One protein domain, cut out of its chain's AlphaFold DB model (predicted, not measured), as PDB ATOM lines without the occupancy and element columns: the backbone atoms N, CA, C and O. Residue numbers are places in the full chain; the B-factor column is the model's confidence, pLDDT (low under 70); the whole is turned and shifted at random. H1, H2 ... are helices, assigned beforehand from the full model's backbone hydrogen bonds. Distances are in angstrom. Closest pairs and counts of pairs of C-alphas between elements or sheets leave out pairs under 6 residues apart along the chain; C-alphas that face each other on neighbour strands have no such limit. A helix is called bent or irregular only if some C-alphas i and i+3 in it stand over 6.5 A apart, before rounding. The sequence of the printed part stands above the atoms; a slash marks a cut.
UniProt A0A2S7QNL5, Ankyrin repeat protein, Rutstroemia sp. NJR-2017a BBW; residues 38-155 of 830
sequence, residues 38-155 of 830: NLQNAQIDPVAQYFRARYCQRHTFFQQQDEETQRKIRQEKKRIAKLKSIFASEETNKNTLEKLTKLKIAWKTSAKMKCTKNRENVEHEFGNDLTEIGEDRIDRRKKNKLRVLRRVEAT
ATOM      1  N   ASN A  38     -10.110-113.453 -44.549       47.16
ATOM      2  CA  ASN A  38     -10.637-114.812 -44.367       47.16
ATOM      3  C   ASN A  38     -12.085-114.989 -44.864       47.16
ATOM      4  O   ASN A  38     -12.491-116.104 -45.167       47.16
ATOM      5  N   LEU A  39     -12.864-113.907 -44.957       42.62
ATOM      6  CA  LEU A  39     -14.199-113.912 -45.549       42.62
ATOM      7  C   LEU A  39     -14.167-113.637 -47.062       42.62
ATOM      8  O   LEU A  39     -15.151-113.944 -47.727       42.62
ATOM      9  N   GLN A  40     -13.082-113.102 -47.631       52.28
ATOM     10  CA  GLN A  40     -12.988-112.798 -49.071       52.28
ATOM     11  C   GLN A  40     -12.895-114.056 -49.956       52.28
ATOM     12  O   GLN A  40     -13.241-113.982 -51.135       52.28
ATOM     13  N   ASN A  41     -12.524-115.214 -49.397       50.41
ATOM     14  CA  ASN A  41     -12.499-116.506 -50.094       50.41
ATOM     15  C   ASN A  41     -13.926-116.994 -50.423       50.41
ATOM     16  O   ASN A  41     -14.518-117.781 -49.688       50.41
ATOM     17  N   ALA A  42     -14.489-116.518 -51.535       48.12
ATOM     18  CA  ALA A  42     -15.874-116.794 -51.926       48.12
ATOM     19  C   ALA A  42     -16.163-118.274 -52.255       48.12
ATOM     20  O   ALA A  42     -17.304-118.706 -52.118       48.12
ATOM     21  N   GLN A  43     -15.153-119.056 -52.655       51.91
ATOM     22  CA  GLN A  43     -15.302-120.435 -53.153       51.91
ATOM     23  C   GLN A  43     -15.737-121.490 -52.113       51.91
ATOM     24  O   GLN A  43     -15.911-122.641 -52.496       51.91
ATOM     25  N   ILE A  44     -15.884-121.146 -50.827       56.31
ATOM     26  CA  ILE A  44     -16.010-122.142 -49.739       56.31
ATOM     27  C   ILE A  44     -17.395-122.136 -49.048       56.31
ATOM     28  O   ILE A  44     -17.741-123.108 -48.387       56.31
ATOM     29  N   ASP A  45     -18.219-121.090 -49.208       70.69
ATOM     30  CA  ASP A  45     -19.551-121.020 -48.572       70.69
ATOM     31  C   ASP A  45     -20.590-120.256 -49.436       70.69
ATOM     32  O   ASP A  45     -20.543-119.020 -49.503       70.69
ATOM     33  N   PRO A  46     -21.558-120.951 -50.073       70.88
ATOM     34  CA  PRO A  46     -22.617-120.317 -50.864       70.88
ATOM     35  C   PRO A  46     -23.700-119.629 -50.009       70.88
ATOM     36  O   PRO A  46     -24.343-118.682 -50.474       70.88
ATOM     37  N   VAL A  47     -23.877-120.016 -48.741       77.06
ATOM     38  CA  VAL A  47     -24.798-119.343 -47.809       77.06
ATOM     39  C   VAL A  47     -24.255-117.947 -47.487       77.06
ATOM     40  O   VAL A  47     -24.982-116.952 -47.582       77.06
ATOM     41  N   ALA A  48     -22.951-117.835 -47.213       74.31
ATOM     42  CA  ALA A  48     -22.289-116.541 -47.064       74.31
ATOM     43  C   ALA A  48     -22.319-115.697 -48.350       74.31
ATOM     44  O   ALA A  48     -22.409-114.471 -48.249       74.31
ATOM     45  N   GLN A  49     -22.277-116.301 -49.546       72.81
ATOM     46  CA  GLN A  49     -22.473-115.559 -50.799       72.81
ATOM     47  C   GLN A  49     -23.887-114.958 -50.890       72.81
ATOM     48  O   GLN A  49     -24.010-113.752 -51.125       72.81
ATOM     49  N   TYR A  50     -24.944-115.737 -50.621       82.12
ATOM     50  CA  TYR A  50     -26.334-115.257 -50.659       82.12
ATOM     51  C   TYR A  50     -26.553-114.017 -49.778       82.12
ATOM     52  O   TYR A  50     -27.120-113.015 -50.223       82.12
ATOM     53  N   PHE A  51     -26.060-114.030 -48.536       79.62
ATOM     54  CA  PHE A  51     -26.226-112.883 -47.637       79.62
ATOM     55  C   PHE A  51     -25.383-111.656 -48.030       79.62
ATOM     56  O   PHE A  51     -25.727-110.542 -47.630       79.62
ATOM     57  N   ARG A  52     -24.349-111.802 -48.869       70.69
ATOM     58  CA  ARG A  52     -23.562-110.675 -49.414       70.69
ATOM     59  C   ARG A  52     -24.095-110.132 -50.737       70.69
ATOM     60  O   ARG A  52     -23.882-108.956 -51.025       70.69
ATOM     61  N   ALA A  53     -24.775-110.956 -51.535       69.81
ATOM     62  CA  ALA A  53     -25.386-110.521 -52.787       69.81
ATOM     63  C   ALA A  53     -26.354-109.347 -52.545       69.81
ATOM     64  O   ALA A  53     -27.048-109.294 -51.521       69.81
ATOM     65  N   ARG A  54     -26.418-108.398 -53.493       67.19
ATOM     66  CA  ARG A  54     -27.364-107.270 -53.422       67.19
ATOM     67  C   ARG A  54     -28.790-107.813 -53.371       67.19
ATOM     68  O   ARG A  54     -29.083-108.811 -54.019       67.19
ATOM     69  N   TYR A  55     -29.699-107.134 -52.668       67.12
ATOM     70  CA  TYR A  55     -31.089-107.591 -52.508       67.12
ATOM     71  C   TYR A  55     -31.767-107.960 -53.842       67.12
ATOM     72  O   TYR A  55     -32.368-109.024 -53.938       67.12
ATOM     73  N   CYS A  56     -31.569-107.157 -54.892       58.81
ATOM     74  CA  CYS A  56     -32.080-107.409 -56.245       58.81
ATOM     75  C   CYS A  56     -31.444-108.607 -56.983       58.81
ATOM     76  O   CYS A  56     -31.976-109.039 -57.995       58.81
ATOM     77  N   GLN A  57     -30.308-109.131 -56.513       63.25
ATOM     78  CA  GLN A  57     -29.603-110.288 -57.085       63.25
ATOM     79  C   GLN A  57     -29.829-111.573 -56.269       63.25
ATOM     80  O   GLN A  57     -29.615-112.671 -56.778       63.25
ATOM     81  N   ARG A  58     -30.283-111.458 -55.011       80.31
ATOM     82  CA  ARG A  58     -30.501-112.603 -54.111       80.31
ATOM     83  C   ARG A  58     -31.532-113.602 -54.632       80.31
ATOM     84  O   ARG A  58     -31.358-114.789 -54.394       80.31
ATOM     85  N   HIS A  59     -32.581-113.146 -55.320       77.56
ATOM     86  CA  HIS A  59     -33.603-114.037 -55.880       77.56
ATOM     87  C   HIS A  59     -33.002-114.963 -56.946       77.56
ATOM     88  O   HIS A  59     -33.040-116.181 -56.802       77.56
ATOM     89  N   THR A  60     -32.348-114.377 -57.952       76.25
ATOM     90  CA  THR A  60     -31.660-115.105 -59.026       76.25
ATOM     91  C   THR A  60     -30.569-116.025 -58.481       76.25
ATOM     92  O   THR A  60     -30.514-117.185 -58.869       76.25
ATOM     93  N   PHE A  61     -29.753-115.550 -57.528       80.88
ATOM     94  CA  PHE A  61     -28.723-116.379 -56.891       80.88
ATOM     95  C   PHE A  61     -29.327-117.605 -56.193       80.88
ATOM     96  O   PHE A  61     -28.821-118.709 -56.353       80.88
ATOM     97  N   PHE A  62     -30.421-117.424 -55.441       82.88
ATOM     98  CA  PHE A  62     -31.096-118.504 -54.716       82.88
ATOM     99  C   PHE A  62     -31.656-119.580 -55.652       82.88
ATOM    100  O   PHE A  62     -31.464-120.761 -55.389       82.88
ATOM    101  N   GLN A  63     -32.283-119.175 -56.761       81.12
ATOM    102  CA  GLN A  63     -32.788-120.097 -57.789       81.12
ATOM    103  C   GLN A  63     -31.673-120.848 -58.540       81.12
ATOM    104  O   GLN A  63     -31.951-121.846 -59.192       81.12
ATOM    105  N   GLN A  64     -30.425-120.375 -58.459       81.12
ATOM    106  CA  GLN A  64     -29.247-120.997 -59.075       81.12
ATOM    107  C   GLN A  64     -28.475-121.931 -58.125       81.12
ATOM    108  O   GLN A  64     -27.458-122.480 -58.537       81.12
ATOM    109  N   GLN A  65     -28.903-122.089 -56.864       83.44
ATOM    110  CA  GLN A  65     -28.289-123.039 -55.927       83.44
ATOM    111  C   GLN A  65     -29.041-124.376 -55.906       83.44
ATOM    112  O   GLN A  65     -30.247-124.427 -56.153       83.44
ATOM    113  N   ASP A  66     -28.328-125.433 -55.525       85.06
ATOM    114  CA  ASP A  66     -28.878-126.751 -55.212       85.06
ATOM    115  C   ASP A  66     -29.895-126.711 -54.051       85.06
ATOM    116  O   ASP A  66     -29.916-125.780 -53.237       85.06
ATOM    117  N   GLU A  67     -30.749-127.732 -53.952       82.75
ATOM    118  CA  GLU A  67     -31.817-127.771 -52.945       82.75
ATOM    119  C   GLU A  67     -31.303-127.805 -51.499       82.75
ATOM    120  O   GLU A  67     -31.953-127.258 -50.601       82.75
ATOM    121  N   GLU A  68     -30.130-128.392 -51.251       76.81
ATOM    122  CA  GLU A  68     -29.542-128.481 -49.915       76.81
ATOM    123  C   GLU A  68     -29.050-127.100 -49.448       76.81
ATOM    124  O   GLU A  68     -29.362-126.654 -48.341       76.81
ATOM    125  N   THR A  69     -28.368-126.359 -50.320       79.94
ATOM    126  CA  THR A  69     -27.983-124.957 -50.125       79.94
ATOM    127  C   THR A  69     -29.208-124.051 -50.021       79.94
ATOM    128  O   THR A  69     -29.261-123.200 -49.127       79.94
ATOM    129  N   GLN A  70     -30.243-124.244 -50.847       83.81
ATOM    130  CA  GLN A  70     -31.514-123.525 -50.695       83.81
ATOM    131  C   GLN A  70     -32.160-123.800 -49.325       83.81
ATOM    132  O   GLN A  70     -32.641-122.867 -48.673       83.81
ATOM    133  N   ARG A  71     -32.139-125.051 -48.845       82.50
ATOM    134  CA  ARG A  71     -32.627-125.455 -47.514       82.50
ATOM    135  C   ARG A  71     -31.805-124.808 -46.394       82.50
ATOM    136  O   ARG A  71     -32.409-124.208 -45.504       82.50
ATOM    137  N   LYS A  72     -30.470-124.814 -46.486       79.94
ATOM    138  CA  LYS A  72     -29.551-124.119 -45.562       79.94
ATOM    139  C   LYS A  72     -29.825-122.608 -45.519       79.94
ATOM    140  O   LYS A  72     -29.975-122.039 -44.439       79.94
ATOM    141  N   ILE A  73     -30.007-121.953 -46.670       83.81
ATOM    142  CA  ILE A  73     -30.371-120.525 -46.750       83.81
ATOM    143  C   ILE A  73     -31.762-120.261 -46.141       83.81
ATOM    144  O   ILE A  73     -31.928-119.292 -45.394       83.81
ATOM    145  N   ARG A  74     -32.770-121.107 -46.410       84.94
ATOM    146  CA  ARG A  74     -34.113-121.001 -45.798       84.94
ATOM    147  C   ARG A  74     -34.044-121.145 -44.270       84.94
ATOM    148  O   ARG A  74     -34.660-120.346 -43.562       84.94
ATOM    149  N   GLN A  75     -33.282-122.116 -43.763       80.38
ATOM    150  CA  GLN A  75     -33.046-122.321 -42.330       80.38
ATOM    151  C   GLN A  75     -32.350-121.110 -41.695       80.38
ATOM    152  O   GLN A  75     -32.835-120.597 -40.690       80.38
ATOM    153  N   GLU A  76     -31.286-120.587 -42.308       80.38
ATOM    154  CA  GLU A  76     -30.547-119.439 -41.772       80.38
ATOM    155  C   GLU A  76     -31.387-118.150 -41.784       80.38
ATOM    156  O   GLU A  76     -31.384-117.399 -40.809       80.38
ATOM    157  N   LYS A  77     -32.219-117.928 -42.815       85.00
ATOM    158  CA  LYS A  77     -33.215-116.837 -42.813       85.00
ATOM    159  C   LYS A  77     -34.202-116.972 -41.645       85.00
ATOM    160  O   LYS A  77     -34.454-115.979 -40.960       85.00
ATOM    161  N   LYS A  78     -34.721-118.180 -41.373       83.50
ATOM    162  CA  LYS A  78     -35.592-118.450 -40.210       83.50
ATOM    163  C   LYS A  78     -34.849-118.252 -38.878       83.50
ATOM    164  O   LYS A  78     -35.410-117.649 -37.964       83.50
ATOM    165  N   ARG A  79     -33.583-118.676 -38.771       79.50
ATOM    166  CA  ARG A  79     -32.740-118.488 -37.575       79.50
ATOM    167  C   ARG A  79     -32.502-117.007 -37.280       79.50
ATOM    168  O   ARG A  79     -32.715-116.571 -36.154       79.50
ATOM    169  N   ILE A  80     -32.150-116.216 -38.296       77.75
ATOM    170  CA  ILE A  80     -31.971-114.759 -38.184       77.75
ATOM    171  C   ILE A  80     -33.282-114.064 -37.784       77.75
ATOM    172  O   ILE A  80     -33.252-113.144 -36.968       77.75
ATOM    173  N   ALA A  81     -34.431-114.494 -38.316       78.25
ATOM    174  CA  ALA A  81     -35.734-113.958 -37.916       78.25
ATOM    175  C   ALA A  81     -36.055-114.266 -36.440       78.25
ATOM    176  O   ALA A  81     -36.367-113.346 -35.686       78.25
ATOM    177  N   LYS A  82     -35.882-115.523 -36.002       80.19
ATOM    178  CA  LYS A  82     -36.105-115.943 -34.606       80.19
ATOM    179  C   LYS A  82     -35.156-115.247 -33.621       80.19
ATOM    180  O   LYS A  82     -35.580-114.847 -32.544       80.19
ATOM    181  N   LEU A  83     -33.889-115.047 -33.987       73.19
ATOM    182  CA  LEU A  83     -32.942-114.292 -33.158       73.19
ATOM    183  C   LEU A  83     -33.338-112.815 -33.029       73.19
ATOM    184  O   LEU A  83     -33.209-112.245 -31.948       73.19
ATOM    185  N   LYS A  84     -33.872-112.199 -34.093       77.19
ATOM    186  CA  LYS A  84     -34.404-110.829 -34.032       77.19
ATOM    187  C   LYS A  84     -35.652-110.720 -33.159       77.19
ATOM    188  O   LYS A  84     -35.752-109.746 -32.422       77.19
ATOM    189  N   SER A  85     -36.578-111.681 -33.220       79.44
ATOM    190  CA  SER A  85     -37.778-111.648 -32.372       79.44
ATOM    191  C   SER A  85     -37.438-111.875 -30.896       79.44
ATOM    192  O   SER A  85     -37.953-111.144 -30.058       79.44
ATOM    193  N   ILE A  86     -36.510-112.789 -30.581       77.00
ATOM    194  CA  ILE A  86     -35.987-112.972 -29.214       77.00
ATOM    195  C   ILE A  86     -35.343-111.671 -28.713       77.00
ATOM    196  O   ILE A  86     -35.756-111.144 -27.683       77.00
ATOM    197  N   PHE A  87     -34.409-111.092 -29.475       76.44
ATOM    198  CA  PHE A  87     -33.725-109.849 -29.095       76.44
ATOM    199  C   PHE A  87     -34.688-108.662 -28.909       76.44
ATOM    200  O   PHE A  87     -34.464-107.821 -28.044       76.44
ATOM    201  N   ALA A  88     -35.769-108.597 -29.695       75.69
ATOM    202  CA  ALA A  88     -36.811-107.579 -29.565       75.69
ATOM    203  C   ALA A  88     -37.802-107.836 -28.410       75.69
ATOM    204  O   ALA A  88     -38.486-106.902 -28.000       75.69
ATOM    205  N   SER A  89     -37.888-109.069 -27.898       74.56
ATOM    206  CA  SER A  89     -38.762-109.435 -26.769       74.56
ATOM    207  C   SER A  89     -38.142-109.173 -25.389       74.56
ATOM    208  O   SER A  89     -38.864-109.118 -24.398       74.56
ATOM    209  N   GLU A  90     -36.825-108.968 -25.310       77.44
ATOM    210  CA  GLU A  90     -36.146-108.575 -24.071       77.44
ATOM    211  C   GLU A  90     -36.377-107.080 -23.767       77.44
ATOM    212  O   GLU A  90     -35.906-106.196 -24.488       77.44
ATOM    213  N   GLU A  91     -37.065-106.781 -22.659       73.31
ATOM    214  CA  GLU A  91     -37.402-105.413 -22.216       73.31
ATOM    215  C   GLU A  91     -36.154-104.511 -22.064       73.31
ATOM    216  O   GLU A  91     -36.191-103.317 -22.365       73.31
ATOM    217  N   THR A  92     -35.010-105.089 -21.683       73.38
ATOM    218  CA  THR A  92     -33.700-104.416 -21.604       73.38
ATOM    219  C   THR A  92     -33.228-103.859 -22.950       73.38
ATOM    220  O   THR A  92     -32.642-102.774 -23.005       73.38
ATOM    221  N   ASN A  93     -33.516-104.553 -24.055       77.31
ATOM    222  CA  ASN A  93     -33.110-104.148 -25.400       77.31
ATOM    223  C   ASN A  93     -34.046-103.101 -26.011       77.31
ATOM    224  O   ASN A  93     -33.658-102.438 -26.972       77.31
ATOM    225  N   LYS A  94     -35.249-102.907 -25.459       76.19
ATOM    226  CA  LYS A  94     -36.292-101.990 -25.957       76.19
ATOM    227  C   LYS A  94     -35.773-100.565 -26.179       76.19
ATOM    228  O   LYS A  94     -35.931-100.013 -27.265       76.19
ATOM    229  N   ASN A  95     -35.042-100.018 -25.205       75.69
ATOM    230  CA  ASN A  95     -34.398 -98.698 -25.295       75.69
ATOM    231  C   ASN A  95     -33.337 -98.650 -26.422       75.69
ATOM    232  O   ASN A  95     -33.271 -97.698 -27.201       75.69
ATOM    233  N   THR A  96     -32.557 -99.720 -26.589       73.38
ATOM    234  CA  THR A  96     -31.585 -99.866 -27.687       73.38
ATOM    235  C   THR A  96     -32.274 -99.970 -29.053       73.38
ATOM    236  O   THR A  96     -31.806 -99.369 -30.022       73.38
ATOM    237  N   LEU A  97     -33.411-100.668 -29.138       77.88
ATOM    238  CA  LEU A  97     -34.233-100.802 -30.344       77.88
ATOM    239  C   LEU A  97     -34.877 -99.464 -30.739       77.88
ATOM    240  O   LEU A  97     -34.834 -99.067 -31.906       77.88
ATOM    241  N   GLU A  98     -35.396 -98.718 -29.762       76.88
ATOM    242  CA  GLU A  98     -35.859 -97.344 -29.950       76.88
ATOM    243  C   GLU A  98     -34.731 -96.429 -30.430       76.88
ATOM    244  O   GLU A  98     -34.920 -95.681 -31.389       76.88
ATOM    245  N   LYS A  99     -33.548 -96.486 -29.802       75.94
ATOM    246  CA  LYS A  99     -32.384 -95.679 -30.195       75.94
ATOM    247  C   LYS A  99     -31.936 -96.006 -31.622       75.94
ATOM    248  O   LYS A  99     -31.700 -95.085 -32.401       75.94
ATOM    249  N   LEU A 100     -31.897 -97.286 -31.997       76.00
ATOM    250  CA  LEU A 100     -31.631 -97.728 -33.370       76.00
ATOM    251  C   LEU A 100     -32.682 -97.189 -34.355       76.00
ATOM    252  O   LEU A 100     -32.335 -96.753 -35.448       76.00
ATOM    253  N   THR A 101     -33.956 -97.184 -33.969       76.12
ATOM    254  CA  THR A 101     -35.057 -96.680 -34.807       76.12
ATOM    255  C   THR A 101     -34.961 -95.164 -34.994       76.12
ATOM    256  O   THR A 101     -35.010 -94.675 -36.122       76.12
ATOM    257  N   LYS A 102     -34.700 -94.424 -33.911       75.00
ATOM    258  CA  LYS A 102     -34.439 -92.976 -33.915       75.00
ATOM    259  C   LYS A 102     -33.228 -92.629 -34.800       75.00
ATOM    260  O   LYS A 102     -33.323 -91.724 -35.626       75.00
ATOM    261  N   LEU A 103     -32.134 -93.396 -34.721       73.19
ATOM    262  CA  LEU A 103     -30.944 -93.223 -35.570       73.19
ATOM    263  C   LEU A 103     -31.195 -93.570 -37.049       73.19
ATOM    264  O   LEU A 103     -30.745 -92.832 -37.923       73.19
ATOM    265  N   LYS A 104     -31.954 -94.633 -37.356       73.00
ATOM    266  CA  LYS A 104     -32.374 -94.954 -38.735       73.00
ATOM    267  C   LYS A 104     -33.157 -93.803 -39.371       73.00
ATOM    268  O   LYS A 104     -32.897 -93.462 -40.523       73.00
ATOM    269  N   ILE A 105     -34.103 -93.216 -38.635       75.31
ATOM    270  CA  ILE A 105     -34.904 -92.075 -39.102       75.31
ATOM    271  C   ILE A 105     -33.996 -90.855 -39.307       75.31
ATOM    272  O   ILE A 105     -33.992 -90.278 -40.391       75.31
ATOM    273  N   ALA A 106     -33.149 -90.522 -38.325       71.50
ATOM    274  CA  ALA A 106     -32.187 -89.423 -38.436       71.50
ATOM    275  C   ALA A 106     -31.236 -89.582 -39.639       71.50
ATOM    276  O   ALA A 106     -30.952 -88.601 -40.329       71.50
ATOM    277  N   TRP A 107     -30.788 -90.805 -39.951       75.12
ATOM    278  CA  TRP A 107     -30.007 -91.075 -41.160       75.12
ATOM    279  C   TRP A 107     -30.822 -90.912 -42.446       75.12
ATOM    280  O   TRP A 107     -30.369 -90.185 -43.326       75.12
ATOM    281  N   LYS A 108     -32.016 -91.516 -42.554       70.31
ATOM    282  CA  LYS A 108     -32.904 -91.370 -43.728       70.31
ATOM    283  C   LYS A 108     -33.160 -89.882 -44.037       70.31
ATOM    284  O   LYS A 108     -32.995 -89.448 -45.177       70.31
ATOM    285  N   THR A 109     -33.446 -89.074 -43.011       72.00
ATOM    286  CA  THR A 109     -33.631 -87.618 -43.139       72.00
ATOM    287  C   THR A 109     -32.335 -86.884 -43.502       72.00
ATOM    288  O   THR A 109     -32.337 -86.063 -44.417       72.00
ATOM    289  N   SER A 110     -31.210 -87.192 -42.848       73.00
ATOM    290  CA  SER A 110     -29.894 -86.585 -43.133       73.00
ATOM    291  C   SER A 110     -29.413 -86.887 -44.558       73.00
ATOM    292  O   SER A 110     -28.915 -85.996 -45.244       73.00
ATOM    293  N   ALA A 111     -29.625 -88.112 -45.047       71.69
ATOM    294  CA  ALA A 111     -29.333 -88.512 -46.418       71.69
ATOM    295  C   ALA A 111     -30.177 -87.716 -47.426       71.69
ATOM    296  O   ALA A 111     -29.621 -87.177 -48.384       71.69
ATOM    297  N   LYS A 112     -31.488 -87.568 -47.181       72.62
ATOM    298  CA  LYS A 112     -32.377 -86.769 -48.037       72.62
ATOM    299  C   LYS A 112     -31.996 -85.282 -48.044       72.62
ATOM    300  O   LYS A 112     -31.844 -84.718 -49.122       72.62
ATOM    301  N   MET A 113     -31.729 -84.665 -46.887       72.44
ATOM    302  CA  MET A 113     -31.290 -83.257 -46.829       72.44
ATOM    303  C   MET A 113     -29.922 -83.014 -47.485       72.44
ATOM    304  O   MET A 113     -29.698 -81.952 -48.055       72.44
ATOM    305  N   LYS A 114     -29.000 -83.985 -47.443       75.94
ATOM    306  CA  LYS A 114     -27.692 -83.871 -48.109       75.94
ATOM    307  C   LYS A 114     -27.770 -84.059 -49.634       75.94
ATOM    308  O   LYS A 114     -26.790 -83.759 -50.313       75.94
ATOM    309  N   CYS A 115     -28.890 -84.524 -50.201       73.00
ATOM    310  CA  CYS A 115     -28.989 -84.783 -51.645       73.00
ATOM    311  C   CYS A 115     -28.955 -83.520 -52.513       73.00
ATOM    312  O   CYS A 115     -28.363 -83.574 -53.589       73.00
ATOM    313  N   THR A 116     -29.507 -82.393 -52.056       68.81
ATOM    314  CA  THR A 116     -29.462 -81.113 -52.789       68.81
ATOM    315  C   THR A 116     -28.027 -80.600 -52.908       68.81
ATOM    316  O   THR A 116     -27.507 -80.473 -54.013       68.81
ATOM    317  N   LYS A 117     -27.325 -80.468 -51.777       73.81
ATOM    318  CA  LYS A 117     -25.915 -80.055 -51.744       73.81
ATOM    319  C   LYS A 117     -24.983 -81.035 -52.468       73.81
ATOM    320  O   LYS A 117     -24.025 -80.627 -53.119       73.81
ATOM    321  N   ASN A 118     -25.267 -82.338 -52.409       75.50
ATOM    322  CA  ASN A 118     -24.518 -83.330 -53.182       75.50
ATOM    323  C   ASN A 118     -24.815 -83.251 -54.691       75.50
ATOM    324  O   ASN A 118     -23.934 -83.579 -55.481       75.50
ATOM    325  N   ARG A 119     -26.011 -82.811 -55.107       70.19
ATOM    326  CA  ARG A 119     -26.337 -82.540 -56.517       70.19
ATOM    327  C   ARG A 119     -25.562 -81.327 -57.024       70.19
ATOM    328  O   ARG A 119     -24.892 -81.448 -58.041       70.19
ATOM    329  N   GLU A 120     -25.585 -80.224 -56.280       71.88
ATOM    330  CA  GLU A 120     -24.818 -79.003 -56.574       71.88
ATOM    331  C   GLU A 120     -23.316 -79.310 -56.709       71.88
ATOM    332  O   GLU A 120     -22.692 -78.958 -57.710       71.88
ATOM    333  N   ASN A 121     -22.751 -80.074 -55.764       73.94
ATOM    334  CA  ASN A 121     -21.363 -80.536 -55.837       73.94
ATOM    335  C   ASN A 121     -21.083 -81.384 -57.092       73.94
ATOM    336  O   ASN A 121     -20.027 -81.226 -57.690       73.94
ATOM    337  N   VAL A 122     -21.998 -82.269 -57.508       69.31
ATOM    338  CA  VAL A 122     -21.849 -83.096 -58.727       69.31
ATOM    339  C   VAL A 122     -22.007 -82.268 -60.008       69.31
ATOM    340  O   VAL A 122     -21.383 -82.569 -61.026       69.31
ATOM    341  N   GLU A 123     -22.823 -81.220 -59.987       67.88
ATOM    342  CA  GLU A 123     -22.976 -80.300 -61.114       67.88
ATOM    343  C   GLU A 123     -21.722 -79.429 -61.295       67.88
ATOM    344  O   GLU A 123     -21.290 -79.260 -62.436       67.88
ATOM    345  N   HIS A 124     -21.079 -79.012 -60.196       67.88
ATOM    346  CA  HIS A 124     -19.786 -78.313 -60.174       67.88
ATOM    347  C   HIS A 124     -18.585 -79.233 -60.486       67.88
ATOM    348  O   HIS A 124     -17.690 -78.845 -61.234       67.88
ATOM    349  N   GLU A 125     -18.549 -80.461 -59.953       64.56
ATOM    350  CA  GLU A 125     -17.505 -81.475 -60.218       64.56
ATOM    351  C   GLU A 125     -17.359 -81.749 -61.721       64.56
ATOM    352  O   GLU A 125     -16.250 -81.878 -62.226       64.56
ATOM    353  N   PHE A 126     -18.481 -81.772 -62.446       65.12
ATOM    354  CA  PHE A 126     -18.525 -81.921 -63.900       65.12
ATOM    355  C   PHE A 126     -18.931 -80.615 -64.604       65.12
ATOM    356  O   PHE A 126     -19.693 -80.656 -65.574       65.12
ATOM    357  N   GLY A 127     -18.504 -79.468 -64.068       57.16
ATOM    358  CA  GLY A 127     -18.654 -78.145 -64.685       57.16
ATOM    359  C   GLY A 127     -17.363 -77.608 -65.314       57.16
ATOM    360  O   GLY A 127     -17.435 -76.823 -66.252       57.16
ATOM    361  N   ASN A 128     -16.198 -78.059 -64.830       57.22
ATOM    362  CA  ASN A 128     -14.891 -77.496 -65.198       57.22
ATOM    363  C   ASN A 128     -14.084 -78.357 -66.194       57.22
ATOM    364  O   ASN A 128     -13.189 -77.834 -66.851       57.22
ATOM    365  N   ASP A 129     -14.399 -79.650 -66.332       55.03
ATOM    366  CA  ASP A 129     -13.746 -80.560 -67.289       55.03
ATOM    367  C   ASP A 129     -14.440 -80.498 -68.664       55.03
ATOM    368  O   ASP A 129     -15.340 -81.289 -68.952       55.03
ATOM    369  N   LEU A 130     -14.011 -79.568 -69.523       51.75
ATOM    370  CA  LEU A 130     -14.469 -79.454 -70.915       51.75
ATOM    371  C   LEU A 130     -13.354 -79.813 -71.907       51.75
ATOM    372  O   LEU A 130     -12.513 -78.989 -72.258       51.75
ATOM    373  N   THR A 131     -13.387 -81.055 -72.391       53.62
ATOM    374  CA  THR A 131     -12.750 -81.475 -73.650       53.62
ATOM    375  C   THR A 131     -13.697 -82.433 -74.374       53.62
ATOM    376  O   THR A 131     -14.141 -83.422 -73.788       53.62
ATOM    377  N   GLU A 132     -14.012 -82.151 -75.640       52.72
ATOM    378  CA  GLU A 132     -15.128 -82.771 -76.389       52.72
ATOM    379  C   GLU A 132     -15.064 -84.313 -76.427       52.72
ATOM    380  O   GLU A 132     -16.078 -85.006 -76.366       52.72
ATOM    381  N   ILE A 133     -13.853 -84.878 -76.446       46.97
ATOM    382  CA  ILE A 133     -13.602 -86.329 -76.516       46.97
ATOM    383  C   ILE A 133     -13.972 -87.049 -75.195       46.97
ATOM    384  O   ILE A 133     -14.165 -88.268 -75.170       46.97
ATOM    385  N   GLY A 134     -14.100 -86.321 -74.078       51.78
ATOM    386  CA  GLY A 134     -14.476 -86.871 -72.772       51.78
ATOM    387  C   GLY A 134     -15.986 -86.937 -72.503       51.78
ATOM    388  O   GLY A 134     -16.418 -87.724 -71.650       51.78
ATOM    389  N   GLU A 135     -16.789 -86.137 -73.211       53.34
ATOM    390  CA  GLU A 135     -18.137 -85.752 -72.771       53.34
ATOM    391  C   GLU A 135     -19.091 -86.933 -72.558       53.34
ATOM    392  O   GLU A 135     -19.631 -87.069 -71.463       53.34
ATOM    393  N   ASP A 136     -19.255 -87.849 -73.520       57.12
ATOM    394  CA  ASP A 136     -20.244 -88.942 -73.400       57.12
ATOM    395  C   ASP A 136     -19.942 -89.912 -72.234       57.12
ATOM    396  O   ASP A 136     -20.846 -90.477 -71.609       57.12
ATOM    397  N   ARG A 137     -18.664 -90.073 -71.855       57.91
ATOM    398  CA  ARG A 137     -18.275 -90.849 -70.660       57.91
ATOM    399  C   ARG A 137     -18.481 -90.063 -69.365       57.91
ATOM    400  O   ARG A 137     -18.865 -90.663 -68.355       57.91
ATOM    401  N   ILE A 138     -18.217 -88.758 -69.380       60.84
ATOM    402  CA  ILE A 138     -18.387 -87.862 -68.229       60.84
ATOM    403  C   ILE A 138     -19.877 -87.674 -67.929       60.84
ATOM    404  O   ILE A 138     -20.313 -87.933 -66.809       60.84
ATOM    405  N   ASP A 139     -20.687 -87.352 -68.933       64.38
ATOM    406  CA  ASP A 139     -22.137 -87.221 -68.826       64.38
ATOM    407  C   ASP A 139     -22.799 -88.534 -68.380       64.38
ATOM    408  O   ASP A 139     -23.619 -88.530 -67.464       64.38
ATOM    409  N   ARG A 140     -22.377 -89.700 -68.889       66.75
ATOM    410  CA  ARG A 140     -22.893 -90.991 -68.395       66.75
ATOM    411  C   ARG A 140     -22.565 -91.238 -66.912       66.75
ATOM    412  O   ARG A 140     -23.352 -91.880 -66.211       66.75
ATOM    413  N   ARG A 141     -21.451 -90.705 -66.389       65.94
ATOM    414  CA  ARG A 141     -21.142 -90.695 -64.941       65.94
ATOM    415  C   ARG A 141     -21.982 -89.658 -64.181       65.94
ATOM    416  O   ARG A 141     -22.555 -90.013 -63.149       65.94
ATOM    417  N   LYS A 142     -22.119 -88.436 -64.709       72.44
ATOM    418  CA  LYS A 142     -22.946 -87.335 -64.176       72.44
ATOM    419  C   LYS A 142     -24.409 -87.774 -64.042       72.44
ATOM    420  O   LYS A 142     -24.944 -87.799 -62.935       72.44
ATOM    421  N   LYS A 143     -25.016 -88.276 -65.123       72.31
ATOM    422  CA  LYS A 143     -26.365 -88.873 -65.167       72.31
ATOM    423  C   LYS A 143     -26.537 -90.018 -64.171       72.31
ATOM    424  O   LYS A 143     -27.576 -90.074 -63.521       72.31
ATOM    425  N   ASN A 144     -25.547 -90.896 -63.985       73.19
ATOM    426  CA  ASN A 144     -25.637 -91.972 -62.988       73.19
ATOM    427  C   ASN A 144     -25.608 -91.450 -61.539       73.19
ATOM    428  O   ASN A 144     -26.469 -91.841 -60.750       73.19
ATOM    429  N   LYS A 145     -24.698 -90.527 -61.191       72.81
ATOM    430  CA  LYS A 145     -24.686 -89.856 -59.873       72.81
ATOM    431  C   LYS A 145     -26.014 -89.126 -59.610       72.81
ATOM    432  O   LYS A 145     -26.661 -89.369 -58.592       72.81
ATOM    433  N   LEU A 146     -26.482 -88.329 -60.573       74.00
ATOM    434  CA  LEU A 146     -27.763 -87.611 -60.518       74.00
ATOM    435  C   LEU A 146     -28.986 -88.542 -60.438       74.00
ATOM    436  O   LEU A 146     -29.983 -88.193 -59.807       74.00
ATOM    437  N   ARG A 147     -28.942 -89.725 -61.065       73.06
ATOM    438  CA  ARG A 147     -30.007 -90.740 -60.992       73.06
ATOM    439  C   ARG A 147     -30.088 -91.370 -59.603       73.06
ATOM    440  O   ARG A 147     -31.195 -91.596 -59.123       73.06
ATOM    441  N   VAL A 148     -28.948 -91.626 -58.954       73.00
ATOM    442  CA  VAL A 148     -28.919 -92.110 -57.564       73.00
ATOM    443  C   VAL A 148     -29.470 -91.043 -56.621       73.00
ATOM    444  O   VAL A 148     -30.401 -91.342 -55.881       73.00
ATOM    445  N   LEU A 149     -28.984 -89.798 -56.698       74.88
ATOM    446  CA  LEU A 149     -29.459 -88.702 -55.842       74.88
ATOM    447  C   LEU A 149     -30.969 -88.457 -55.999       74.88
ATOM    448  O   LEU A 149     -31.689 -88.475 -55.004       74.88
ATOM    449  N   ARG A 150     -31.483 -88.368 -57.236       71.38
ATOM    450  CA  ARG A 150     -32.934 -88.256 -57.482       71.38
ATOM    451  C   ARG A 150     -33.732 -89.452 -56.961       71.38
ATOM    452  O   ARG A 150     -34.871 -89.274 -56.547       71.38
ATOM    453  N   ARG A 151     -33.173 -90.671 -56.951       67.81
ATOM    454  CA  ARG A 151     -33.856 -91.840 -56.368       67.81
ATOM    455  C   ARG A 151     -33.894 -91.764 -54.839       67.81
ATOM    456  O   ARG A 151     -34.940 -92.032 -54.269       67.81
ATOM    457  N   VAL A 152     -32.804 -91.346 -54.188       68.75
ATOM    458  CA  VAL A 152     -32.759 -91.111 -52.728       68.75
ATOM    459  C   VAL A 152     -33.753 -90.021 -52.309       68.75
ATOM    460  O   VAL A 152     -34.408 -90.155 -51.279       68.75
ATOM    461  N   GLU A 153     -33.886 -88.968 -53.115       67.62
ATOM    462  CA  GLU A 153     -34.790 -87.837 -52.887       67.62
ATOM    463  C   GLU A 153     -36.272 -88.198 -53.108       67.62
ATOM    464  O   GLU A 153     -37.113 -87.876 -52.266       67.62
ATOM    465  N   ALA A 154     -36.596 -88.888 -54.209       64.19
ATOM    466  CA  ALA A 154     -37.973 -89.181 -54.621       64.19
ATOM    467  C   ALA A 154     -38.597 -90.431 -53.973       64.19
ATOM    468  O   ALA A 154     -39.819 -90.549 -53.941       64.19
ATOM    469  N   THR A 155     -37.800 -91.375 -53.468       59.69
ATOM    470  CA  THR A 155     -38.324 -92.536 -52.732       59.69
ATOM    471  C   THR A 155     -38.767 -92.106 -51.329       59.69
ATOM    472  O   THR A 155     -37.999 -91.463 -50.611       59.69
TER     473      THR A 155
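What this domain is: This is residues 38 to 155 of the 830 residues of the protein "Ankyrin repeat protein" of Rutstroemia sp. NJR-2017a BBW (UniProt A0A2S7QNL5). An open, angular frame of helices: the long helices H3 and H4 meet near their ends in a corner, a small helical hairpin of H1 and H2 packs at the far end of H3, and H5 folds back toward H4 from its other end. The two ends of the frame stay separate, with H1 and H2 apart from H4 and H5, and the corner itself sticks out with residues 78 to 86, 89 to 95 and 98 to 107. The printed part has 118 residues with five named helices, H1 to H5 in chain order, and no named strand; the class is all helix. The whole is extended, with a radius of gyration of the C-alphas of 21.2 A and spans of 56 by 40 by 28 A.

Where its parts are: The printed part begins at Asn 38. H1 is residues 46 to 52, with C-alpha 46 at (-22.617, -120.317, -50.864). H2 is residues 55 to 63 and is irregular, but only just: C-alphas 56 and 59 are 6.8 A apart. H3, residues 67 to 89, is 32.7 A long from first to last C-alpha. H4, residues 91 to 125, is 49.1 A long, beginning with C-alpha 91 at (-37.402, -105.413, -22.216). It has a kink of 38 degrees near residue 117 and is irregular, only just, with C-alphas 92 and 95 6.8 A apart. H5, residues 132 to 154, is 32.2 A long and ends with C-alpha 154 at (-37.973, -89.181, -54.621). It has a kink of 28 degrees near residue 139 and is irregular, with C-alphas 133 and 136 7.8 A apart.

How they stand to each other: H1 and H2 form a helical hairpin and touch, closest at the C-alphas of Tyr 50 and Arg 58, 6.0 A, at a shallow tilt of 16 degrees, opposite ways. H3 touches H1 with residues 69 to 73 alone, closest at the C-alphas of Val 47 and Ile 73, 5.8 A, at a steep tilt of 48 degrees, the same way. H2 and H3 are close but not clearly touching; their closest C-alphas, of Phe 62 and Gln 70, are 6.4 A apart. H3 and H4 touch only at the corner, and only just, with 3 pairs of C-alphas within 8 A. The closest are those of Ala 88 and Lys 94, 6.7 A; the tilt of 68 degrees is steep, only just short of about perpendicular. H4 and H5 form a second helical hairpin and touch, H4 with residues 111 to 123 alone, closest at the C-alphas of Lys 112 and Glu 153, 5.5 A. They run opposite ways at a shallow tilt of 33 degrees, only just short of steep. With the corner left out, 2 of 3 touching pairs are at a shallow tilt: the helix packing is mostly aligned, only just. H3 and H5 are apart. In H1 and H3 every O i to N i+4 pair is within hydrogen-bond range; in H2 3 of 5 are, in H4 27 of 31 and in H5 17 of 19.

The domain as a whole: The C-alphas farthest apart, of Glu 91 and Glu 132, are 62.8 A apart. The printed part has no cut and no long link; the link from H4 to H5 is short, and the other three are tight. The mean pLDDT of the printed part is 71.0, and residues 38 to 44, 53 to 57, 116, 122 to 141 and 151 to 155 are under 70.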